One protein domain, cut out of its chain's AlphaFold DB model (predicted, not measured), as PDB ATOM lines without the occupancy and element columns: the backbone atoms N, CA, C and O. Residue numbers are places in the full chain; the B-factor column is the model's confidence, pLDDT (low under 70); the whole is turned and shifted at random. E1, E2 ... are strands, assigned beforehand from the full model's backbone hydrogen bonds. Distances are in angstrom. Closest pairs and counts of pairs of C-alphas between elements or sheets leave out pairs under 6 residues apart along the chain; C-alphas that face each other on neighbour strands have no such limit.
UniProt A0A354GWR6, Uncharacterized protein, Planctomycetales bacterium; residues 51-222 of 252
ATOM      1  N   TYR A  51     -39.227   5.469 -21.436       98.25
ATOM      2  CA  TYR A  51     -40.105   5.592 -20.285       98.25
ATOM      3  C   TYR A  51     -40.449   4.223 -19.695       98.25
ATOM      4  O   TYR A  51     -40.925   3.330 -20.405       98.25
ATOM      5  N   GLY A  52     -40.272   4.089 -18.384       98.25
ATOM      6  CA  GLY A  52     -40.805   3.015 -17.554       98.25
ATOM      7  C   GLY A  52     -41.487   3.592 -16.317       98.25
ATOM      8  O   GLY A  52     -41.158   4.693 -15.872       98.25
ATOM      9  N   LEU A  53     -42.449   2.855 -15.767       98.44
ATOM     10  CA  LEU A  53     -43.177   3.253 -14.569       98.44
ATOM     11  C   LEU A  53     -43.065   2.160 -13.509       98.44
ATOM     12  O   LEU A  53     -43.417   1.009 -13.759       98.44
ATOM     13  N   TYR A  54     -42.600   2.525 -12.322       97.69
ATOM     14  CA  TYR A  54     -42.644   1.671 -11.142       97.69
ATOM     15  C   TYR A  54     -43.826   2.100 -10.287       97.69
ATOM     16  O   TYR A  54     -44.028   3.290 -10.061       97.69
ATOM     17  N   VAL A  55     -44.621   1.145  -9.822       96.06
ATOM     18  CA  VAL A  55     -45.708   1.415  -8.881       96.06
ATOM     19  C   VAL A  55     -45.428   0.748  -7.547       96.06
ATOM     20  O   VAL A  55     -44.871  -0.345  -7.511       96.06
ATOM     21  N   PHE A  56     -45.801   1.406  -6.455       93.69
ATOM     22  CA  PHE A  56     -45.575   0.927  -5.092       93.69
ATOM     23  C   PHE A  56     -46.864   0.962  -4.262       93.69
ATOM     24  O   PHE A  56     -47.838   1.653  -4.592       93.69
ATOM     25  N   GLY A  57     -46.862   0.165  -3.192       89.25
ATOM     26  CA  GLY A  57     -47.998  -0.056  -2.304       89.25
ATOM     27  C   GLY A  57     -49.016  -1.082  -2.832       89.25
ATOM     28  O   GLY A  57     -49.011  -1.413  -4.022       89.25
ATOM     29  N   PRO A  58     -49.917  -1.580  -1.961       87.19
ATOM     30  CA  PRO A  58     -50.892  -2.632  -2.285       87.19
ATOM     31  C   PRO A  58     -51.927  -2.219  -3.342       87.19
ATOM     32  O   PRO A  58     -52.482  -3.071  -4.024       87.19
ATOM     33  N   GLU A  59     -52.159  -0.918  -3.508       89.06
ATOM     34  CA  GLU A  59     -53.082  -0.369  -4.507       89.06
ATOM     35  C   GLU A  59     -52.359   0.213  -5.738       89.06
ATOM     36  O   GLU A  59     -52.999   0.855  -6.569       89.06
ATOM     37  N   ALA A  60     -51.031   0.049  -5.847       92.31
ATOM     38  CA  ALA A  60     -50.219   0.584  -6.947       92.31
ATOM     39  C   ALA A  60     -50.370   2.111  -7.179       92.31
ATOM     40  O   ALA A  60     -50.276   2.601  -8.306       92.31
ATOM     41  N   LYS A  61     -50.621   2.882  -6.111       92.38
ATOM     42  CA  LYS A  61     -50.925   4.326  -6.186       92.38
ATOM     43  C   LYS A  61     -49.691   5.224  -6.214       92.38
ATOM     44  O   LYS A  61     -49.750   6.305  -6.801       92.38
ATOM     45  N   ALA A  62     -48.594   4.809  -5.583       94.56
ATOM     46  CA  ALA A  62     -47.335   5.543  -5.654       94.56
ATOM     47  C   ALA A  62     -46.684   5.252  -7.009       94.56
ATOM     48  O   ALA A  62     -46.281   4.122  -7.263       94.56
ATOM     49  N   ARG A  63     -46.646   6.250  -7.892       96.62
ATOM     50  CA  ARG A  63     -46.216   6.137  -9.291       96.62
ATOM     51  C   ARG A  63     -44.868   6.818  -9.451       96.62
ATOM     52  O   ARG A  63     -44.792   8.031  -9.352       96.62
ATOM     53  N   VAL A  64     -43.834   6.033  -9.701       97.88
ATOM     54  CA  VAL A  64     -42.448   6.486  -9.781       97.88
ATOM     55  C   VAL A  64     -41.951   6.302 -11.203       97.88
ATOM     56  O   VAL A  64     -41.733   5.179 -11.674       97.88
ATOM     57  N   TRP A  65     -41.795   7.413 -11.911       98.75
ATOM     58  CA  TRP A  65     -41.232   7.421 -13.251       98.75
ATOM     59  C   TRP A  65     -39.744   7.078 -13.251       98.75
ATOM     60  O   TRP A  65     -38.975   7.553 -12.422       98.75
ATOM     61  N   ALA A  66     -39.341   6.273 -14.230       98.62
ATOM     62  CA  ALA A  66     -37.952   5.990 -14.559       98.62
ATOM     63  C   ALA A  66     -37.754   6.264 -16.051       98.62
ATOM     64  O   ALA A  66     -38.298   5.550 -16.896       98.62
ATOM     65  N   ILE A  67     -37.000   7.310 -16.379       98.62
ATOM     66  CA  ILE A  67     -36.826   7.773 -17.753       98.62
ATOM     67  C   ILE A  67     -35.354   7.781 -18.115       98.62
ATOM     68  O   ILE A  67     -34.553   8.488 -17.506       98.62
ATOM     69  N   PHE A  68     -35.000   7.008 -19.133       98.38
ATOM     70  CA  PHE A  68     -33.664   7.041 -19.690       98.38
ATOM     71  C   PHE A  68     -33.503   8.201 -20.660       98.38
ATOM     72  O   PHE A  68     -34.316   8.401 -21.564       98.38
ATOM     73  N   ASP A  69     -32.380   8.887 -20.505       97.94
ATOM     74  CA  ASP A  69     -31.912   9.961 -21.364       97.94
ATOM     75  C   ASP A  69     -30.410   9.786 -21.649       97.94
ATOM     76  O   ASP A  69     -29.753   8.861 -21.161       97.94
ATOM     77  N   LYS A  70     -29.866  10.686 -22.457       97.56
ATOM     78  CA  LYS A  70     -28.447  10.810 -22.747       97.56
ATOM     79  C   LYS A  70     -27.853  12.019 -22.027       97.56
ATOM     80  O   LYS A  70     -28.505  13.034 -21.810       97.56
ATOM     81  N   SER A  71     -26.570  11.958 -21.705       97.44
ATOM     82  CA  SER A  71     -25.817  13.088 -21.159       97.44
ATOM     83  C   SER A  71     -25.580  14.178 -22.205       97.44
ATOM     84  O   SER A  71     -25.465  15.355 -21.862       97.44
ATOM     85  N   ARG A  72     -25.541  13.787 -23.482       97.44
ATOM     86  CA  ARG A  72     -25.385  14.641 -24.662       97.44
ATOM     87  C   ARG A  72     -26.076  14.001 -25.877       97.44
ATOM     88  O   ARG A  72     -26.193  12.776 -25.905       97.44
ATOM     89  N   PRO A  73     -26.519  14.782 -26.877       96.69
ATOM     90  CA  PRO A  73     -27.287  14.247 -28.008       96.69
ATOM     91  C   PRO A  73     -26.579  13.127 -28.790       96.69
ATOM     92  O   PRO A  73     -27.217  12.170 -29.227       96.69
ATOM     93  N   ASP A  74     -25.254  13.216 -28.915       94.94
ATOM     94  CA  ASP A  74     -24.379  12.290 -29.642       94.94
ATOM     95  C   ASP A  74     -23.905  11.087 -28.806       94.94
ATOM     96  O   ASP A  74     -23.159  10.247 -29.309       94.94
ATOM     97  N   ALA A  75     -24.315  10.967 -27.536       94.00
ATOM     98  CA  ALA A  75     -23.939   9.811 -26.727       94.00
ATOM     99  C   ALA A  75     -24.501   8.518 -27.338       94.00
ATOM    100  O   ALA A  75     -25.666   8.450 -27.744       94.00
ATOM    101  N   THR A  76     -23.673   7.475 -27.376       90.94
ATOM    102  CA  THR A  76     -24.074   6.154 -27.879       90.94
ATOM    103  C   THR A  76     -25.118   5.507 -26.974       90.94
ATOM    104  O   THR A  76     -26.103   4.947 -27.452       90.94
ATOM    105  N   ASP A  77     -24.924   5.620 -25.662       92.44
ATOM    106  CA  ASP A  77     -25.775   4.999 -24.656       92.44
ATOM    107  C   ASP A  77     -26.680   6.004 -23.961       92.44
ATOM    108  O   ASP A  77     -26.352   7.181 -23.819       92.44
ATOM    109  N   TYR A  78     -27.809   5.496 -23.472       96.06
ATOM    110  CA  TYR A  78     -28.584   6.184 -22.453       96.06
ATOM    111  C   TYR A  78     -27.849   6.048 -21.119       96.06
ATOM    112  O   TYR A  78     -27.964   5.027 -20.439       96.06
ATOM    113  N   ASP A  79     -27.035   7.048 -20.804       97.25
ATOM    114  CA  ASP A  79     -26.165   7.118 -19.631       97.25
ATOM    115  C   ASP A  79     -26.742   7.986 -18.504       97.25
ATOM    116  O   ASP A  79     -26.100   8.140 -17.464       97.25
ATOM    117  N   ILE A  80     -27.964   8.502 -18.672       98.50
ATOM    118  CA  ILE A  80     -28.714   9.248 -17.660       98.50
ATOM    119  C   ILE A  80     -30.043   8.546 -17.370       98.50
ATOM    120  O   ILE A  80     -30.747   8.111 -18.280       98.50
ATOM    121  N   LEU A  81     -30.395   8.463 -16.090       98.69
ATOM    122  CA  LEU A  81     -31.711   8.061 -15.609       98.69
ATOM    123  C   LEU A  81     -32.305   9.225 -14.821       98.69
ATOM    124  O   LEU A  81     -31.679   9.707 -13.884       98.69
ATOM    125  N   TYR A  82     -33.515   9.635 -15.173       98.81
ATOM    126  CA  TYR A  82     -34.375  10.450 -14.326       98.81
ATOM    127  C   TYR A  82     -35.304   9.516 -13.549       98.81
ATOM    128  O   TYR A  82     -36.060   8.763 -14.163       98.81
ATOM    129  N   PHE A  83     -35.211   9.514 -12.223       98.50
ATOM    130  CA  PHE A  83     -35.982   8.643 -11.340       98.50
ATOM    131  C   PHE A  83     -36.771   9.485 -10.338       98.50
ATOM    132  O   PHE A  83     -36.158  10.120  -9.493       98.50
ATOM    133  N   ASP A  84     -38.100   9.458 -10.430       98.12
ATOM    134  CA  ASP A  84     -39.050  10.258  -9.638       98.12
ATOM    135  C   ASP A  84     -39.082   9.802  -8.170       98.12
ATOM    136  O   ASP A  84     -39.895   8.968  -7.758       98.12
ATOM    137  N   ARG A  85     -38.142  10.296  -7.359       95.62
ATOM    138  CA  ARG A  85     -37.946   9.790  -5.990       95.62
ATOM    139  C   ARG A  85     -39.120  10.092  -5.059       95.62
ATOM    140  O   ARG A  85     -39.231   9.440  -4.019       95.62
ATOM    141  N   ASN A  86     -39.952  11.077  -5.384       95.81
ATOM    142  CA  ASN A  86     -41.047  11.555  -4.542       95.81
ATOM    143  C   ASN A  86     -42.447  11.242  -5.119       95.81
ATOM    144  O   ASN A  86     -43.442  11.556  -4.462       95.81
ATOM    145  N   ALA A  87     -42.512  10.549  -6.262       96.56
ATOM    146  CA  ALA A  87     -43.726  10.109  -6.948       96.56
ATOM    147  C   ALA A  87     -44.706  11.250  -7.283       96.56
ATOM    148  O   ALA A  87     -45.927  11.040  -7.261       96.56
ATOM    149  N   ASP A  88     -44.201  12.460  -7.542       96.81
ATOM    150  CA  ASP A  88     -45.027  13.628  -7.875       96.81
ATOM    151  C   ASP A  88     -45.123  13.898  -9.388       96.81
ATOM    152  O   ASP A  88     -45.980  14.672  -9.829       96.81
ATOM    153  N   GLY A  89     -44.315  13.203 -10.195       97.69
ATOM    154  CA  GLY A  89     -44.251  13.352 -11.642       97.69
ATOM    155  C   GLY A  89     -43.491  14.589 -12.136       97.69
ATOM    156  O   GLY A  89     -43.560  14.866 -13.336       97.69
ATOM    157  N   ASP A  90     -42.812  15.348 -11.277       98.19
ATOM    158  CA  ASP A  90     -41.854  16.396 -11.641       98.19
ATOM    159  C   ASP A  90     -40.427  15.834 -11.604       98.19
ATOM    160  O   ASP A  90     -39.812  15.705 -10.559       98.19
ATOM    161  N   LEU A  91     -39.869  15.562 -12.782       98.44
ATOM    162  CA  LEU A  91     -38.537  14.971 -12.942       98.44
ATOM    163  C   LEU A  91     -37.422  16.015 -13.098       98.44
ATOM    164  O   LEU A  91     -36.365  15.732 -13.675       98.44
ATOM    165  N   THR A  92     -37.671  17.261 -12.690       98.00
ATOM    166  CA  THR A  92     -36.709  18.362 -12.848       98.00
ATOM    167  C   THR A  92     -35.843  18.605 -11.618       98.00
ATOM    168  O   THR A  92     -34.915  19.419 -11.688       98.00
ATOM    169  N   ALA A  93     -36.099  17.892 -10.519       95.69
ATOM    170  CA  ALA A  93     -35.292  17.988  -9.318       95.69
ATOM    171  C   ALA A  93     -33.875  17.417  -9.561       95.69
ATOM    172  O   ALA A  93     -33.719  16.390 -10.233       95.69
ATOM    173  N   PRO A  94     -32.803  18.061  -9.055       95.69
ATOM    174  CA  PRO A  94     -31.435  17.576  -9.249       95.69
ATOM    175  C   PRO A  94     -31.204  16.130  -8.779       95.69
ATOM    176  O   PRO A  94     -30.423  15.406  -9.394       95.69
ATOM    177  N   GLU A  95     -31.872  15.710  -7.706       95.19
ATOM    178  CA  GLU A  95     -31.782  14.381  -7.095       95.19
ATOM    179  C   GLU A  95     -32.408  13.252  -7.926       95.19
ATOM    180  O   GLU A  95     -32.048  12.082  -7.734       95.19
ATOM    181  N   ASP A  96     -33.300  13.587  -8.859       97.44
ATOM    182  CA  ASP A  96     -33.908  12.613  -9.764       97.44
ATOM    183  C   ASP A  96     -32.941  12.231 -10.881       97.44
ATOM    184  O   ASP A  96     -33.030  11.137 -11.436       97.44
ATOM    185  N   ARG A  97     -31.979  13.104 -11.208       98.31
ATOM    186  CA  ARG A  97     -31.008  12.874 -12.276       98.31
ATOM    187  C   ARG A  97     -29.819  12.047 -11.787       98.31
ATOM    188  O   ARG A  97     -28.930  12.535 -11.094       98.31
ATOM    189  N   ILE A  98     -29.730  10.816 -12.267       98.69
ATOM    190  CA  ILE A  98     -28.710   9.836 -11.897       98.69
ATOM    191  C   ILE A  98     -27.832   9.527 -13.113       98.69
ATOM    192  O   ILE A  98     -28.321   9.126 -14.169       98.69
ATOM    193  N   ALA A  99     -26.517   9.694 -12.960       98.44
ATOM    194  CA  ALA A  99     -25.546   9.258 -13.960       98.44
ATOM    195  C   ALA A  99     -25.286   7.751 -13.839       98.44
ATOM    196  O   ALA A  99     -25.073   7.227 -12.743       98.44
ATOM    197  N   GLY A 100     -25.301   7.058 -14.974       98.12
ATOM    198  CA  GLY A 100     -25.074   5.625 -15.050       98.12
ATOM    199  C   GLY A 100     -23.592   5.251 -15.058       98.12
ATOM    200  O   GLY A 100     -22.740   5.975 -15.569       98.12
ATOM    201  N   LYS A 101     -23.286   4.069 -14.523       97.94
ATOM    202  CA  LYS A 101     -21.976   3.421 -14.624       97.94
ATOM    203  C   LYS A 101     -21.977   2.489 -15.829       97.94
ATOM    204  O   LYS A 101     -22.745   1.528 -15.859       97.94
ATOM    205  N   ILE A 102     -21.122   2.779 -16.806       95.56
ATOM    206  CA  ILE A 102     -20.997   1.996 -18.039       95.56
ATOM    207  C   ILE A 102     -19.958   0.891 -17.827       95.56
ATOM    208  O   ILE A 102     -18.809   1.181 -17.495       95.56
ATOM    209  N   ALA A 103     -20.351  -0.364 -18.026       94.94
ATOM    210  CA  ALA A 103     -19.457  -1.518 -17.968       94.94
ATOM    211  C   ALA A 103     -20.024  -2.679 -18.794       94.94
ATOM    212  O   ALA A 103     -21.221  -2.947 -18.739       94.94
ATOM    213  N   GLU A 104     -19.166  -3.377 -19.546       91.06
ATOM    214  CA  GLU A 104     -19.505  -4.640 -20.233       91.06
ATOM    215  C   GLU A 104     -20.788  -4.576 -21.093       91.06
ATOM    216  O   GLU A 104     -21.623  -5.481 -21.084       91.06
ATOM    217  N   GLY A 105     -20.981  -3.474 -21.827       90.56
ATOM    218  CA  GLY A 105     -22.172  -3.277 -22.661       90.56
ATOM    219  C   GLY A 105     -23.461  -3.062 -21.861       90.56
ATOM    220  O   GLY A 105     -24.553  -3.336 -22.358       90.56
ATOM    221  N   ARG A 106     -23.353  -2.607 -20.610       94.75
ATOM    222  CA  ARG A 106     -24.471  -2.275 -19.723       94.75
ATOM    223  C   ARG A 106     -24.261  -0.902 -19.101       94.75
ATOM    224  O   ARG A 106     -23.130  -0.460 -18.912       94.75
ATOM    225  N   VAL A 107     -25.366  -0.264 -18.736       97.44
ATOM    226  CA  VAL A 107     -25.394   0.959 -17.937       97.44
ATOM    227  C   VAL A 107     -26.198   0.683 -16.675       97.44
ATOM    228  O   VAL A 107     -27.384   0.358 -16.756       97.44
ATOM    229  N   THR A 108     -25.558   0.793 -15.514       98.25
ATOM    230  CA  THR A 108     -26.202   0.586 -14.211       98.25
ATOM    231  C   THR A 108     -26.365   1.908 -13.480       98.25
ATOM    232  O   THR A 108     -25.408   2.665 -13.326       98.25
ATOM    233  N   PHE A 109     -27.577   2.163 -13.002       98.62
ATOM    234  CA  PHE A 109     -27.952   3.344 -12.242       98.62
ATOM    235  C   PHE A 109     -28.176   2.944 -10.788       98.62
ATOM    236  O   PHE A 109     -29.144   2.249 -10.470       98.62
ATOM    237  N   ASP A 110     -27.268   3.367  -9.910       98.25
ATOM    238  CA  ASP A 110     -27.373   3.127  -8.473       98.25
ATOM    239  C   ASP A 110     -28.310   4.172  -7.853       98.25
ATOM    240  O   ASP A 110     -27.931   5.321  -7.635       98.25
ATOM    241  N   ILE A 111     -29.553   3.772  -7.583       98.25
ATOM    242  CA  ILE A 111     -30.583   4.645  -6.997       98.25
ATOM    243  C   ILE A 111     -30.414   4.711  -5.474       98.25
ATOM    244  O   ILE A 111     -30.635   5.761  -4.857       98.25
ATOM    245  N   GLY A 112     -29.965   3.604  -4.875       97.62
ATOM    246  CA  GLY A 112     -29.676   3.498  -3.451       97.62
ATOM    247  C   GLY A 112     -30.941   3.253  -2.640       97.62
ATOM    248  O   GLY A 112     -31.600   2.228  -2.805       97.62
ATOM    249  N   SER A 113     -31.246   4.166  -1.718       96.75
ATOM    250  CA  SER A 113     -32.482   4.105  -0.934       96.75
ATOM    251  C   SER A 113     -33.612   4.862  -1.626       96.75
ATOM    252  O   SER A 113     -33.399   5.944  -2.175       96.75
ATOM    253  N   PHE A 114     -34.813   4.308  -1.523       93.06
ATOM    254  CA  PHE A 114     -36.069   4.910  -1.949       93.06
ATOM    255  C   PHE A 114     -37.091   4.723  -0.826       93.06
ATOM    256  O   PHE A 114     -37.201   3.636  -0.263       93.06
ATOM    257  N   THR A 115     -37.822   5.776  -0.478       95.31
ATOM    258  CA  THR A 115     -38.908   5.697   0.501       95.31
ATOM    259  C   THR A 115     -40.202   5.947  -0.241       95.31
ATOM    260  O   THR A 115     -40.372   7.039  -0.777       95.31
ATOM    261  N   ASP A 116     -41.105   4.968  -0.240       93.06
ATOM    262  CA  ASP A 116     -42.432   5.121  -0.827       93.06
ATOM    263  C   ASP A 116     -43.129   6.341  -0.184       93.06
ATOM    264  O   ASP A 116     -43.380   6.349   1.029       93.06
ATOM    265  N   PRO A 117     -43.440   7.389  -0.963       90.62
ATOM    266  CA  PRO A 117     -44.037   8.616  -0.448       90.62
ATOM    267  C   PRO A 117     -45.401   8.385   0.202       90.62
ATOM    268  O   PRO A 117     -45.769   9.133   1.112       90.62
ATOM    269  N   LEU A 118     -46.129   7.358  -0.240       89.94
ATOM    270  CA  LEU A 118     -47.464   7.028   0.229       89.94
ATOM    271  C   LEU A 118     -47.412   6.155   1.484       89.94
ATOM    272  O   LEU A 118     -47.994   6.517   2.505       89.94
ATOM    273  N   THR A 119     -46.703   5.027   1.429       90.88
ATOM    274  CA  THR A 119     -46.682   4.051   2.537       90.88
ATOM    275  C   THR A 119     -45.607   4.340   3.586       90.88
ATOM    276  O   THR A 119     -45.618   3.747   4.663       90.88
ATOM    277  N   LYS A 120     -44.667   5.250   3.288       93.56
ATOM    278  CA  LYS A 120     -43.450   5.531   4.075       93.56
ATOM    279  C   LYS A 120     -42.519   4.328   4.223       93.56
ATOM    280  O   LYS A 120     -41.571   4.367   5.009       93.56
ATOM    281  N   GLN A 121     -42.761   3.271   3.456       93.50
ATOM    282  CA  GLN A 121     -41.930   2.089   3.459       93.50
ATOM    283  C   GLN A 121     -40.586   2.397   2.802       93.50
ATOM    284  O   GLN A 121     -40.515   2.972   1.718       93.50
ATOM    285  N   LYS A 122     -39.501   2.024   3.482       95.81
ATOM    286  CA  LYS A 122     -38.145   2.200   2.972       95.81
ATOM    287  C   LYS A 122     -37.709   0.959   2.200       95.81
ATOM    288  O   LYS A 122     -37.771  -0.156   2.714       95.81
ATOM    289  N   HIS A 123     -37.198   1.181   1.001       95.44
ATOM    290  CA  HIS A 123     -36.542   0.202   0.151       95.44
ATOM    291  C   HIS A 123     -35.080   0.613  -0.041       95.44
ATOM    292  O   HIS A 123     -34.743   1.800  -0.056       95.44
ATOM    293  N   THR A 124     -34.193  -0.364  -0.148       97.69
ATOM    294  CA  THR A 124     -32.743  -0.142  -0.198       97.69
ATOM    295  C   THR A 124     -32.130  -0.924  -1.350       97.69
ATOM    296  O   THR A 124     -32.806  -1.707  -2.017       97.69
ATOM    297  N   GLU A 125     -30.848  -0.679  -1.620       97.69
ATOM    298  CA  GLU A 125     -30.082  -1.398  -2.646       97.69
ATOM    299  C   GLU A 125     -30.750  -1.382  -4.036       97.69
ATOM    300  O   GLU A 125     -30.576  -2.304  -4.836       97.69
ATOM    301  N   MET A 126     -31.524  -0.329  -4.327       98.00
ATOM    302  CA  MET A 126     -32.223  -0.202  -5.594       98.00
ATOM    303  C   MET A 126     -31.238   0.167  -6.697       98.00
ATOM    304  O   MET A 126     -30.484   1.140  -6.587       98.00
ATOM    305  N   SER A 127     -31.280  -0.592  -7.786       98.44
ATOM    306  CA  SER A 127     -30.615  -0.226  -9.027       98.44
ATOM    307  C   SER A 127     -31.421  -0.663 -10.241       98.44
ATOM    308  O   SER A 127     -32.142  -1.664 -10.223       98.44
ATOM    309  N   ILE A 128     -31.284   0.111 -11.313       98.50
ATOM    310  CA  ILE A 128     -31.825  -0.209 -12.631       98.50
ATOM    311  C   ILE A 128     -30.640  -0.393 -13.574       98.50
ATOM    312  O   ILE A 128     -29.723   0.426 -13.598       98.50
ATOM    313  N   THR A 129     -30.657  -1.461 -14.361       97.88
ATOM    314  CA  THR A 129     -29.624  -1.749 -15.354       97.88
ATOM    315  C   THR A 129     -30.251  -1.810 -16.735       97.88
ATOM    316  O   THR A 129     -31.123  -2.641 -17.000       97.88
ATOM    317  N   ARG A 130     -29.760  -0.956 -17.632       95.56
ATOM    318  CA  ARG A 130     -30.002  -1.051 -19.069       95.56
ATOM    319  C   ARG A 130     -28.902  -1.904 -19.689       95.56
ATOM    320  O   ARG A 130     -27.720  -1.606 -19.541       95.56
ATOM    321  N   HIS A 131     -29.279  -2.937 -20.427       92.62
ATOM    322  CA  HIS A 131     -28.349  -3.708 -21.248       92.62
ATOM    323  C   HIS A 131     -28.340  -3.120 -22.660       92.62
ATOM    324  O   HIS A 131     -29.397  -2.770 -23.187       92.62
ATOM    325  N   GLY A 132     -27.159  -3.013 -23.265       84.25
ATOM    326  CA  GLY A 132     -26.978  -2.513 -24.626       84.25
ATOM    327  C   GLY A 132     -27.601  -3.417 -25.696       84.25
ATOM    328  O   GLY A 132     -28.208  -4.451 -25.392       84.25
ATOM    329  N   GLY A 133     -27.420  -3.037 -26.960       80.19
ATOM    330  CA  GLY A 133     -28.053  -3.658 -28.129       80.19
ATOM    331  C   GLY A 133     -29.255  -2.863 -28.651       80.19
ATOM    332  O   GLY A 133     -29.642  -1.853 -28.065       80.19
ATOM    333  N   ASP A 134     -29.840  -3.338 -29.752       72.25
ATOM    334  CA  ASP A 134     -30.853  -2.597 -30.528       72.25
ATOM    335  C   ASP A 134     -32.176  -2.387 -29.780       72.25
ATOM    336  O   ASP A 134     -32.921  -1.451 -30.059       72.25
ATOM    337  N   ALA A 135     -32.471  -3.249 -28.804       74.56
ATOM    338  CA  ALA A 135     -33.635  -3.116 -27.940       74.56
ATOM    339  C   ALA A 135     -33.207  -2.707 -26.522       74.56
ATOM    340  O   ALA A 135     -32.320  -3.353 -25.954       74.56
ATOM    341  N   PRO A 136     -33.851  -1.702 -25.899       73.62
ATOM    342  CA  PRO A 136     -33.538  -1.293 -24.536       73.62
ATOM    343  C   PRO A 136     -34.032  -2.360 -23.559       73.62
ATOM    344  O   PRO A 136     -35.200  -2.381 -23.187       73.62
ATOM    345  N   ARG A 137     -33.149  -3.280 -23.171       91.00
ATOM    346  CA  ARG A 137     -33.453  -4.344 -22.205       91.00
ATOM    347  C   ARG A 137     -33.176  -3.816 -20.809       91.00
ATOM    348  O   ARG A 137     -32.067  -3.354 -20.549       91.00
ATOM    349  N   VAL A 138     -34.152  -3.902 -19.918       96.06
ATOM    350  CA  VAL A 138     -34.088  -3.266 -18.602       96.06
ATOM    351  C   VAL A 138     -34.392  -4.281 -17.519       96.06
ATOM    352  O   VAL A 138     -35.484  -4.839 -17.472       96.06
ATOM    353  N   SER A 139     -33.428  -4.492 -16.633       96.75
ATOM    354  CA  SER A 139     -33.619  -5.242 -15.394       96.75
ATOM    355  C   SER A 139     -33.521  -4.294 -14.210       96.75
ATOM    356  O   SER A 139     -32.804  -3.295 -14.275       96.75
ATOM    357  N   PHE A 140     -34.173  -4.624 -13.103       97.06
ATOM    358  CA  PHE A 140     -33.944  -3.926 -11.842       97.06
ATOM    359  C   PHE A 140     -33.699  -4.921 -10.716       97.06
ATOM    360  O   PHE A 140     -34.054  -6.100 -10.817       97.06
ATOM    361  N   ARG A 141     -33.109  -4.419  -9.638       97.31
ATOM    362  CA  ARG A 141     -33.112  -5.078  -8.337       97.31
ATOM    363  C   ARG A 141     -33.417  -4.065  -7.246       97.31
ATOM    364  O   ARG A 141     -33.146  -2.876  -7.415       97.31
ATOM    365  N   MET A 142     -33.974  -4.535  -6.143       97.38
ATOM    366  CA  MET A 142     -34.270  -3.710  -4.982       97.38
ATOM    367  C   MET A 142     -34.462  -4.595  -3.764       97.38
ATOM    368  O   MET A 142     -35.187  -5.586  -3.823       97.38
ATOM    369  N   LYS A 143     -33.909  -4.192  -2.627       96.81
ATOM    370  CA  LYS A 143     -34.243  -4.790  -1.344       96.81
ATOM    371  C   LYS A 143     -35.527  -4.166  -0.806       96.81
ATOM    372  O   LYS A 143     -35.555  -3.067  -0.247       96.81
ATOM    373  N   TRP A 144     -36.620  -4.873  -1.032       95.00
ATOM    374  CA  TRP A 144     -37.955  -4.491  -0.623       95.00
ATOM    375  C   TRP A 144     -38.105  -4.533   0.901       95.00
ATOM    376  O   TRP A 144     -37.681  -5.495   1.549       95.00
ATOM    377  N   CYS A 145     -38.651  -3.454   1.472       93.56
ATOM    378  CA  CYS A 145     -38.726  -3.207   2.916       93.56
ATOM    379  C   CYS A 145     -37.389  -3.339   3.663       93.56
ATOM    380  O   CYS A 145     -37.406  -3.674   4.846       93.56
ATOM    381  N   ASP A 146     -36.248  -3.176   2.980       94.25
ATOM    382  CA  ASP A 146     -34.908  -3.479   3.512       94.25
ATOM    383  C   ASP A 146     -34.734  -4.944   3.980       94.25
ATOM    384  O   ASP A 146     -33.850  -5.268   4.772       94.25
ATOM    385  N   LYS A 147     -35.576  -5.859   3.477       93.31
ATOM    386  CA  LYS A 147     -35.630  -7.269   3.895       93.31
ATOM    387  C   LYS A 147     -35.427  -8.251   2.750       93.31
ATOM    388  O   LYS A 147     -34.587  -9.136   2.861       93.31
ATOM    389  N   VAL A 148     -36.186  -8.111   1.664       93.94
ATOM    390  CA  VAL A 148     -36.272  -9.128   0.602       93.94
ATOM    391  C   VAL A 148     -35.697  -8.579  -0.694       93.94
ATOM    392  O   VAL A 148     -36.168  -7.557  -1.181       93.94
ATOM    393  N   MET A 149     -34.699  -9.244  -1.274       96.12
ATOM    394  CA  MET A 149     -34.140  -8.830  -2.564       96.12
ATOM    395  C   MET A 149     -35.064  -9.249  -3.707       96.12
ATOM    396  O   MET A 149     -35.183 -10.429  -4.008       96.12
ATOM    397  N   ILE A 150     -35.698  -8.277  -4.350       95.81
ATOM    398  CA  ILE A 150     -36.564  -8.474  -5.509       95.81
ATOM    399  C   ILE A 150     -35.769  -8.160  -6.765       95.81
ATOM    400  O   ILE A 150     -35.076  -7.144  -6.833       95.81
ATOM    401  N   HIS A 151     -35.926  -9.003  -7.776       96.31
ATOM    402  CA  HIS A 151     -35.403  -8.775  -9.115       96.31
ATOM    403  C   HIS A 151     -36.560  -8.643 -10.084       96.31
ATOM    404  O   HIS A 151     -37.599  -9.268  -9.899       96.31
ATOM    405  N   GLY A 152     -36.407  -7.893 -11.166       95.69
ATOM    406  CA  GLY A 152     -37.460  -7.924 -12.163       95.69
ATOM    407  C   GLY A 152     -37.102  -7.409 -13.528       95.69
ATOM    408  O   GLY A 152     -35.958  -7.076 -13.842       95.69
ATOM    409  N   GLY A 153     -38.149  -7.408 -14.339       94.94
ATOM    410  CA  GLY A 153     -38.087  -7.289 -15.779       94.94
ATOM    411  C   GLY A 153     -37.972  -8.630 -16.495       94.94
ATOM    412  O   GLY A 153     -37.436  -8.683 -17.598       94.94
ATOM    413  N   TYR A 154     -38.434  -9.723 -15.882       94.12
ATOM    414  CA  TYR A 154     -38.336 -11.056 -16.472       94.12
ATOM    415  C   TYR A 154     -39.402 -11.321 -17.539       94.12
ATOM    416  O   TYR A 154     -40.584 -11.014 -17.370       94.12
ATOM    417  N   ALA A 155     -38.978 -11.982 -18.617       89.69
ATOM    418  CA  ALA A 155     -39.844 -12.529 -19.655       89.69
ATOM    419  C   ALA A 155     -40.261 -13.979 -19.333       89.69
ATOM    420  O   ALA A 155     -39.456 -14.725 -18.764       89.69
ATOM    421  N   PRO A 156     -41.476 -14.412 -19.725       84.50
ATOM    422  CA  PRO A 156     -41.929 -15.792 -19.522       84.50
ATOM    423  C   PRO A 156     -41.194 -16.804 -20.414       84.50
ATOM    424  O   PRO A 156     -41.065 -17.982 -20.083       84.50
ATOM    425  N   THR A 157     -40.693 -16.339 -21.554       83.94
ATOM    426  CA  THR A 157     -39.970 -17.122 -22.558       83.94
ATOM    427  C   THR A 157     -38.558 -16.575 -22.730       83.94
ATOM    428  O   THR A 157     -38.216 -15.513 -22.204       83.94
ATOM    429  N   VAL A 158     -37.707 -17.305 -23.458       80.31
ATOM    430  CA  VAL A 158     -36.394 -16.783 -23.856       80.31
ATOM    431  C   VAL A 158     -36.611 -15.484 -24.625       80.31
ATOM    432  O   VAL A 158     -37.241 -15.462 -25.680       80.31
ATOM    433  N   GLY A 159     -36.115 -14.385 -24.076       76.00
ATOM    434  CA  GLY A 159     -36.420 -13.071 -24.603       76.00
ATOM    435  C   GLY A 159     -35.725 -11.960 -23.834       76.00
ATOM    436  O   GLY A 159     -35.037 -12.213 -22.841       76.00
ATOM    437  N   PRO A 160     -35.867 -10.717 -24.316       85.44
ATOM    438  CA  PRO A 160     -35.295  -9.566 -23.641       85.44
ATOM    439  C   PRO A 160     -35.935  -9.380 -22.262       85.44
ATOM    440  O   PRO A 160     -37.086  -9.758 -22.058       85.44
ATOM    441  N   TYR A 161     -35.229  -8.716 -21.345       93.00
ATOM    442  CA  TYR A 161     -35.866  -8.140 -20.159       93.00
ATOM    443  C   TYR A 161     -36.950  -7.101 -20.553       93.00
ATOM    444  O   TYR A 161     -37.217  -6.903 -21.745       93.00
ATOM    445  N   THR A 162     -37.573  -6.420 -19.582       95.38
ATOM    446  CA  THR A 162     -38.495  -5.294 -19.839       95.38
ATOM    447  C   THR A 162     -37.949  -4.353 -20.908       95.38
ATOM    448  O   THR A 162     -36.760  -4.039 -20.921       95.38
ATOM    449  N   GLN A 163     -38.835  -3.858 -21.769       94.00
ATOM    450  CA  GLN A 163     -38.519  -2.817 -22.741       94.00
ATOM    451  C   GLN A 163     -39.220  -1.520 -22.360       94.00
ATOM    452  O   GLN A 163     -40.449  -1.459 -22.374       94.00
ATOM    453  N   PHE A 164     -38.444  -0.490 -22.020       95.62
ATOM    454  CA  PHE A 164     -38.998   0.848 -21.798       95.62
ATOM    455  C   PHE A 164     -39.520   1.412 -23.119       95.62
ATOM    456  O   PHE A 164     -38.951   1.168 -24.185       95.62
ATOM    457  N   ALA A 165     -40.637   2.127 -23.049       95.88
ATOM    458  CA  ALA A 165     -41.335   2.610 -24.230       95.88
ATOM    459  C   ALA A 165     -40.844   3.994 -24.639       95.88
ATOM    460  O   ALA A 165     -40.306   4.734 -23.837       95.88
ATOM    461  N   THR A 166     -41.107   4.396 -25.872       96.25
ATOM    462  CA  THR A 166     -40.679   5.698 -26.406       96.25
ATOM    463  C   THR A 166     -41.664   6.833 -26.113       96.25
ATOM    464  O   THR A 166     -41.525   7.930 -26.637       96.25
ATOM    465  N   THR A 167     -42.722   6.548 -25.350       96.88
ATOM    466  CA  THR A 167     -43.765   7.508 -24.966       96.88
ATOM    467  C   THR A 167     -44.299   7.144 -23.581       96.88
ATOM    468  O   THR A 167     -44.485   5.941 -23.344       96.88
ATOM    469  N   PRO A 168     -44.685   8.117 -22.738       97.75
ATOM    470  CA  PRO A 168     -45.260   7.850 -21.419       97.75
ATOM    471  C   PRO A 168     -46.460   6.900 -21.463       97.75
ATOM    472  O   PRO A 168     -46.514   5.940 -20.704       97.75
ATOM    473  N   ALA A 169     -47.386   7.090 -22.409       97.38
ATOM    474  CA  ALA A 169     -48.622   6.303 -22.514       97.38
ATOM    475  C   ALA A 169     -48.399   4.797 -22.748       97.38
ATOM    476  O   ALA A 169     -49.248   3.984 -22.392       97.38
ATOM    477  N   LYS A 170     -47.262   4.423 -23.344       97.00
ATOM    478  CA  LYS A 170     -46.891   3.028 -23.631       97.00
ATOM    479  C   LYS A 170     -45.920   2.449 -22.604       97.00
ATOM    480  O   LYS A 170     -45.509   1.302 -22.767       97.00
ATOM    481  N   ALA A 171     -45.526   3.225 -21.593       97.62
ATOM    482  CA  ALA A 171     -44.548   2.793 -20.606       97.62
ATOM    483  C   ALA A 171     -45.010   1.496 -19.915       97.62
ATOM    484  O   ALA A 171     -46.167   1.425 -19.465       97.62
ATOM    485  N   PRO A 172     -44.137   0.470 -19.833       97.62
ATOM    486  CA  PRO A 172     -44.409  -0.702 -19.017       97.62
ATOM    487  C   PRO A 172     -44.540  -0.289 -17.550       97.62
ATOM    488  O   PRO A 172     -43.849   0.620 -17.087       97.62
ATOM    489  N   VAL A 173     -45.405  -0.992 -16.829       97.81
ATOM    490  CA  VAL A 173     -45.612  -0.822 -15.393       97.81
ATOM    491  C   VAL A 173     -44.995  -2.014 -14.677       97.81
ATOM    492  O   VAL A 173     -45.402  -3.152 -14.912       97.81
ATOM    493  N   LEU A 174     -44.022  -1.763 -13.811       97.06
ATOM    494  CA  LEU A 174     -43.434  -2.757 -12.921       97.06
ATOM    495  C   LEU A 174     -43.990  -2.540 -11.518       97.06
ATOM    496  O   LEU A 174     -44.035  -1.408 -11.044       97.06
ATOM    497  N   TRP A 175     -44.380  -3.619 -10.846       95.06
ATOM    498  CA  TRP A 175     -44.926  -3.560  -9.490       95.06
ATOM    499  C   TRP A 175     -44.046  -4.368  -8.526       95.06
ATOM    500  O   TRP A 175     -44.329  -5.534  -8.251       95.06
ATOM    501  N   PRO A 176     -42.894  -3.820  -8.101       92.19
ATOM    502  CA  PRO A 176     -41.969  -4.522  -7.222       92.19
ATOM    503  C   PRO A 176     -42.516  -4.648  -5.795       92.19
ATOM    504  O   PRO A 176     -42.712  -3.643  -5.120       92.19
ATOM    505  N   GLY A 177     -42.670  -5.885  -5.314       77.50
ATOM    506  CA  GLY A 177     -42.980  -6.165  -3.911       77.50
ATOM    507  C   GLY A 177     -44.329  -5.604  -3.481       77.50
ATOM    508  O   GLY A 177     -44.410  -4.643  -2.722       77.50
ATOM    509  N   ALA A 178     -45.404  -6.204  -3.975       69.19
ATOM    510  CA  ALA A 178     -46.726  -5.884  -3.467       69.19
ATOM    511  C   ALA A 178     -47.043  -6.745  -2.238       69.19
ATOM    512  O   ALA A 178     -46.821  -7.955  -2.252       69.19
ATOM    513  N   ASP A 179     -47.697  -6.152  -1.239       71.06
ATOM    514  CA  ASP A 179     -48.411  -6.886  -0.179       71.06
ATOM    515  C   ASP A 179     -49.638  -7.660  -0.721       71.06
ATOM    516  O   ASP A 179     -50.425  -8.228   0.036       71.06
ATOM    517  N   GLY A 180     -49.836  -7.651  -2.045       73.94
ATOM    518  CA  GLY A 180     -50.883  -8.379  -2.744       73.94
ATOM    519  C   GLY A 180     -50.528  -9.846  -3.026       73.94
ATOM    520  O   GLY A 180     -49.379 -10.268  -2.846       73.94
ATOM    521  N   PRO A 181     -51.509 -10.632  -3.507       82.25
ATOM    522  CA  PRO A 181     -51.330 -12.048  -3.809       82.25
ATOM    523  C   PRO A 181     -50.160 -12.306  -4.759       82.25
ATOM    524  O   PRO A 181     -49.978 -11.604  -5.756       82.25
ATOM    525  N   LEU A 182     -49.388 -13.349  -4.458       88.94
ATOM    526  CA  LEU A 182     -48.310 -13.803  -5.326       88.94
ATOM    527  C   LEU A 182     -48.871 -14.472  -6.580       88.94
ATOM    528  O   LEU A 182     -49.914 -15.125  -6.566       88.94
ATOM    529  N   SER A 183     -48.117 -14.336  -7.657       90.12
ATOM    530  CA  SER A 183     -48.354 -14.948  -8.955       90.12
ATOM    531  C   SER A 183     -47.140 -15.767  -9.375       90.12
ATOM    532  O   SER A 183     -46.042 -15.610  -8.831       90.12
ATOM    533  N   PHE A 184     -47.345 -16.643 -10.353       90.25
ATOM    534  CA  PHE A 184     -46.283 -17.433 -10.956       90.25
ATOM    535  C   PHE A 184     -46.071 -17.014 -12.406       90.25
ATOM    536  O   PHE A 184     -47.033 -16.731 -13.121       90.25
ATOM    537  N   GLN A 185     -44.821 -17.038 -12.853       91.44
ATOM    538  CA  GLN A 185     -44.473 -16.908 -14.264       91.44
ATOM    539  C   GLN A 185     -43.448 -17.970 -14.625       91.44
ATOM    540  O   GLN A 185     -42.537 -18.234 -13.853       91.44
ATOM    541  N   PHE A 186     -43.548 -18.549 -15.814       89.56
ATOM    542  CA  PHE A 186     -42.474 -19.388 -16.326       89.56
ATOM    543  C   PHE A 186     -41.150 -18.627 -16.428       89.56
ATOM    544  O   PHE A 186     -41.114 -17.434 -16.734       89.56
ATOM    545  N   TRP A 187     -40.050 -19.338 -16.217       87.19
ATOM    546  CA  TRP A 187     -38.727 -18.832 -16.525       87.19
ATOM    547  C   TRP A 187     -38.168 -19.581 -17.727       87.19
ATOM    548  O   TRP A 187     -37.754 -20.730 -17.615       87.19
ATOM    549  N   GLN A 188     -38.166 -18.911 -18.886       83.06
ATOM    550  CA  GLN A 188     -37.574 -19.431 -20.124       83.06
ATOM    551  C   GLN A 188     -38.118 -20.808 -20.531       83.06
ATOM    552  O   GLN A 188     -37.364 -21.666 -20.991       83.06
ATOM    553  N   VAL A 189     -39.432 -21.015 -20.386       78.19
ATOM    554  CA  VAL A 189     -40.043 -22.300 -20.739       78.19
ATOM    555  C   VAL A 189     -39.824 -22.607 -22.221       78.19
ATOM    556  O   VAL A 189     -40.036 -21.760 -23.096       78.19
ATOM    557  N   LYS A 190     -39.381 -23.831 -22.487       77.38
ATOM    558  CA  LYS A 190     -39.369 -24.446 -23.814       77.38
ATOM    559  C   LYS A 190     -40.559 -25.407 -23.914       77.38
ATOM    560  O   LYS A 190     -41.080 -25.817 -22.876       77.38
ATOM    561  N   PRO A 191     -41.025 -25.752 -25.126       78.00
ATOM    562  CA  PRO A 191     -41.983 -26.842 -25.281       78.00
ATOM    563  C   PRO A 191     -41.465 -28.094 -24.568       78.00
ATOM    564  O   PRO A 191     -40.315 -28.461 -24.775       78.00
ATOM    565  N   LEU A 192     -42.300 -28.700 -23.725       77.12
ATOM    566  CA  LEU A 192     -41.958 -29.934 -23.020       77.12
ATOM    567  C   LEU A 192     -42.189 -31.122 -23.951       77.12
ATOM    568  O   LEU A 192     -43.292 -31.273 -24.489       77.12
ATOM    569  N   THR A 193     -41.187 -31.979 -24.106       75.31
ATOM    570  CA  THR A 193     -41.321 -33.206 -24.899       75.31
ATOM    571  C   THR A 193     -41.684 -34.389 -24.002       75.31
ATOM    572  O   THR A 193     -41.051 -34.648 -22.978       75.31
ATOM    573  N   ILE A 194     -42.709 -35.158 -24.383       72.69
ATOM    574  CA  ILE A 194     -43.090 -36.375 -23.649       72.69
ATOM    575  C   ILE A 194     -41.934 -37.385 -23.702       72.69
ATOM    576  O   ILE A 194     -41.540 -37.815 -24.782       72.69
ATOM    577  N   GLY A 195     -41.458 -37.814 -22.531       74.94
ATOM    578  CA  GLY A 195     -40.378 -38.799 -22.396       74.94
ATOM    579  C   GLY A 195     -38.975 -38.197 -22.294       74.94
ATOM    580  O   GLY A 195     -38.022 -38.954 -22.120       74.94
ATOM    581  N   GLU A 196     -38.846 -36.870 -22.354       76.25
ATOM    582  CA  GLU A 196     -37.586 -36.159 -22.124       76.25
ATOM    583  C   GLU A 196     -37.529 -35.571 -20.703       76.25
ATOM    584  O   GLU A 196     -38.553 -35.382 -20.043       76.25
ATOM    585  N   ALA A 197     -36.313 -35.322 -20.211       63.88
ATOM    586  CA  ALA A 197     -36.044 -34.788 -18.875       63.88
ATOM    587  C   ALA A 197     -35.933 -33.252 -18.897       63.88
ATOM    588  O   ALA A 197     -34.910 -32.695 -18.504       63.88
ATOM    589  N   ASP A 198     -36.961 -32.575 -19.408       69.50
ATOM    590  CA  ASP A 198     -37.011 -31.113 -19.370       69.50
ATOM    591  C   ASP A 198     -37.464 -30.614 -17.990       69.50
ATOM    592  O   ASP A 198     -38.510 -31.020 -17.474       69.50
ATOM    593  N   ASP A 199     -36.709 -29.675 -17.419       77.62
ATOM    594  CA  ASP A 199     -37.095 -28.987 -16.188       77.62
ATOM    595  C   ASP A 199     -38.107 -27.872 -16.477       77.62
ATOM    596  O   ASP A 199     -37.915 -27.028 -17.359       77.62
ATOM    597  N   VAL A 200     -39.151 -27.788 -15.652       80.19
ATOM    598  CA  VAL A 200     -40.040 -26.623 -15.610       80.19
ATOM    599  C   VAL A 200     -39.577 -25.691 -14.503       80.19
ATOM    600  O   VAL A 200     -39.648 -26.029 -13.324       80.19
ATOM    601  N   ARG A 201     -39.159 -24.482 -14.881       85.56
ATOM    602  CA  ARG A 201     -38.788 -23.428 -13.932       85.56
ATOM    603  C   ARG A 201     -39.845 -22.344 -13.906       85.56
ATOM    604  O   ARG A 201     -40.326 -21.903 -14.954       85.56
ATOM    605  N   ILE A 202     -40.182 -21.896 -12.706       89.19
ATOM    606  CA  ILE A 202     -41.116 -20.797 -12.497       89.19
ATOM    607  C   ILE A 202     -40.533 -19.793 -11.511       89.19
ATOM    608  O   ILE A 202     -39.860 -20.162 -10.554       89.19
ATOM    609  N   PHE A 203     -40.833 -18.524 -11.732       92.25
ATOM    610  CA  PHE A 203     -40.706 -17.483 -10.734       92.25
ATOM    611  C   PHE A 203     -41.962 -17.416  -9.875       92.25
ATOM    612  O   PHE A 203     -43.075 -17.614 -10.365       92.25
ATOM    613  N   LEU A 204     -41.764 -17.044  -8.615       92.69
ATOM    614  CA  LEU A 204     -42.796 -16.556  -7.712       92.69
ATOM    615  C   LEU A 204     -42.632 -15.040  -7.570       92.69
ATOM    616  O   LEU A 204     -41.511 -14.560  -7.405       92.69
ATOM    617  N   GLY A 205     -43.719 -14.276  -7.624       94.38
ATOM    618  CA  GLY A 205     -43.645 -12.822  -7.484       94.38
ATOM    619  C   GLY A 205     -44.868 -12.098  -8.027       94.38
ATOM    620  O   GLY A 205     -45.990 -12.590  -7.902       94.38
ATOM    621  N   HIS A 206     -44.666 -10.932  -8.636       94.19
ATOM    622  CA  HIS A 206     -45.750 -10.050  -9.069       94.19
ATOM    623  C   HIS A 206     -45.667  -9.733 -10.558       94.19
ATOM    624  O   HIS A 206     -44.629  -9.318 -11.082       94.19
ATOM    625  N   GLN A 207     -46.801  -9.902 -11.232       93.88
ATOM    626  CA  GLN A 207     -46.971  -9.542 -12.630       93.88
ATOM    627  C   GLN A 207     -47.208  -8.030 -12.762       93.88
ATOM    628  O   GLN A 207     -48.182  -7.494 -12.236       93.88
ATOM    629  N   GLY A 208     -46.330  -7.347 -13.501       94.94
ATOM    630  CA  GLY A 208     -46.556  -5.972 -13.946       94.94
ATOM    631  C   GLY A 208     -47.495  -5.888 -15.159       94.94
ATOM    632  O   GLY A 208     -48.064  -6.883 -15.607       94.94
ATOM    633  N   HIS A 209     -47.602  -4.709 -15.772       95.50
ATOM    634  CA  HIS A 209     -48.344  -4.507 -17.021       95.50
ATOM    635  C   HIS A 209     -47.417  -4.127 -18.177       95.50
ATOM    636  O   HIS A 209     -46.596  -3.223 -18.061       95.50
ATOM    637  N   GLY A 210     -47.572  -4.800 -19.315       93.12
ATOM    638  CA  GLY A 210     -46.687  -4.662 -20.472       93.12
ATOM    639  C   GLY A 210     -45.755  -5.863 -20.636       93.12
ATOM    640  O   GLY A 210     -45.828  -6.843 -19.897       93.12
ATOM    641  N   ARG A 211     -44.894  -5.816 -21.654       90.56
ATOM    642  CA  ARG A 211     -44.018  -6.943 -21.997       90.56
ATOM    643  C   ARG A 211     -42.908  -7.100 -20.960       90.56
ATOM    644  O   ARG A 211     -42.181  -6.146 -20.692       90.56
ATOM    645  N   ASN A 212     -42.740  -8.332 -20.481       94.31
ATOM    646  CA  ASN A 212     -41.603  -8.783 -19.674       94.31
ATOM    647  C   ASN A 212     -41.441  -8.037 -18.340       94.31
ATOM    648  O   ASN A 212     -40.325  -7.761 -17.933       94.31
ATOM    649  N   THR A 213     -42.537  -7.695 -17.661       95.50
ATOM    650  CA  THR A 213     -42.540  -6.840 -16.458       95.50
ATOM    651  C   THR A 213     -42.598  -7.595 -15.130       95.50
ATOM    652  O   THR A 213     -42.883  -6.988 -14.099       95.50
ATOM    653  N   PHE A 214     -42.349  -8.905 -15.122       96.12
ATOM    654  CA  PHE A 214     -42.454  -9.697 -13.898       96.12
ATOM    655  C   PHE A 214     -41.349  -9.351 -12.898       96.12
ATOM    656  O   PHE A 214     -40.172  -9.239 -13.266       96.12
ATOM    657  N   CYS A 215     -41.749  -9.205 -11.638       96.19
ATOM    658  CA  CYS A 215     -40.890  -8.948 -10.492       96.19
ATOM    659  C   CYS A 215     -40.830 -10.219  -9.642       96.19
ATOM    660  O   CYS A 215     -41.802 -10.553  -8.970       96.19
ATOM    661  N   ALA A 216     -39.713 -10.937  -9.696       95.25
ATOM    662  CA  ALA A 216     -39.493 -12.182  -8.981       95.25
ATOM    663  C   ALA A 216     -38.954 -11.946  -7.562       95.25
ATOM    664  O   ALA A 216     -38.075 -11.110  -7.327       95.25
ATOM    665  N   LEU A 217     -39.480 -12.736  -6.634       94.06
ATOM    666  CA  LEU A 217     -38.954 -12.930  -5.292       94.06
ATOM    667  C   LEU A 217     -37.796 -13.938  -5.329       94.06
ATOM    668  O   LEU A 217     -37.736 -14.754  -6.253       94.06
ATOM    669  N   PRO A 218     -36.888 -13.904  -4.340       92.00
ATOM    670  CA  PRO A 218     -35.839 -14.901  -4.247       92.00
ATOM    671  C   PRO A 218     -36.453 -16.254  -3.865       92.00
ATOM    672  O   PRO A 218     -37.482 -16.330  -3.191       92.00
ATOM    673  N   ASP A 219     -35.794 -17.329  -4.264       88.62
ATOM    674  CA  ASP A 219     -36.135 -18.722  -3.961       88.62
ATOM    675  C   ASP A 219     -36.233 -19.021  -2.445       88.62
ATOM    676  O   ASP A 219     -37.020 -19.862  -1.994       88.62
ATOM    677  N   THR A 220     -35.492 -18.248  -1.653       89.69
ATOM    678  CA  THR A 220     -35.488 -18.226  -0.182       89.69
ATOM    679  C   THR A 220     -36.657 -17.468   0.459       89.69
ATOM    680  O   THR A 220     -36.766 -17.439   1.683       89.69
ATOM    681  N   PHE A 221     -37.546 -16.843  -0.323       91.12
ATOM    682  CA  PHE A 221     -38.659 -16.056   0.221       91.12
ATOM    683  C   PHE A 221     -39.677 -16.908   0.987       91.12
ATOM    684  O   PHE A 221     -40.120 -16.532   2.073       91.12
ATOM    685  N   LEU A 222     -40.073 -18.049   0.418       88.88
ATOM    686  CA  LEU A 222     -40.943 -18.991   1.113       88.88
ATOM    687  C   LEU A 222     -40.098 -19.841   2.070       88.88
ATOM    688  O   LEU A 222     -39.029 -20.296   1.668       88.88
TER     689      LEU A 222
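This is residues 51 to 222 of the 252 residues of an uncharacterized protein of Planctomycetales bacterium (UniProt A0A354GWR6). A small four-stranded sheet, E1 to E4, lies over one part of a longer, strongly twisted eight-stranded sheet, a sandwich only partly face to face. E4 runs on into E5 on one side of it; elsewhere the long link of residues 155 to 182 pairs briefly with both sheets, and beyond E10 and E11 the loop of residues 187 to 201 reaches far out. The printed part has 172 residues, with no named helix and twelve named strands, E1 to E12 along the chain; the sheets are antiparallel, in the orders E1 E2 E3 E4 and E5 E6 E7 E8 E9 E12 E11 E10. The class is all strand, though only 71 residues are in named elements; the whole is compact, with a radius of gyration of the C-alphas of 16.4 A and spans of 58 by 39 by 28 A.

E1, residues 51 to 56, begins at C-alpha 51 (-40.105, 5.592, -20.285) and is 16.8 A long. E2, residues 62 to 69, measures 22.5 A; E3 is residues 80 to 83, E4 97 to 99 and E5 101 to 103. E6, residues 106 to 115, measures 26.1 A, and E7, residues 122 to 131, 26.8 A; E7 bends by 52 degrees at residue 125. E8, residues 137 to 144, measures 22.0 A, and E9, residues 148 to 154, 17.3 A. E10 is residues 183 to 186, E11 202 to 206 and E12 214 to 216, ending at C-alpha 216 (-39.493, -12.182, -8.981).

In the larger sheet, E5 to E9 form a meander, each strand the antiparallel neighbour of the one before; E10 E11 E12 and E1 E2 E3 E4 are meanders too. N 107 and O 130 of the hairpin E6 and E7 are 2.8 A apart, within hydrogen-bond range. E9 to E12 make a Greek key, a meander whose last strand is the antiparallel neighbour of E9: N 216 and O 151 are 2.7 A apart. In the smaller sheet, N 64 of E2 and O 54 of E1 are 2.8 A apart. The facing parts of the sheets are 9.6 A centre to centre; the closest C-alphas of E4 and E6, Ile 98 and Phe 109, are 6.5 A apart. Residues 173 to 174 pair in parallel with residues 53 to 54 of E1, and residues 162 to 163 antiparallel with residues 137 to 138 of E8.

The C-alphas of Pro 94 and Gly 195, the two farthest apart, are 58.6 A apart. The printed part has no cut. The links E3 to E4, E9 to E10 and E10 to E11 are long. The mean pLDDT of the printed part is 92.1; residues 178, 197 and 198 are under 70.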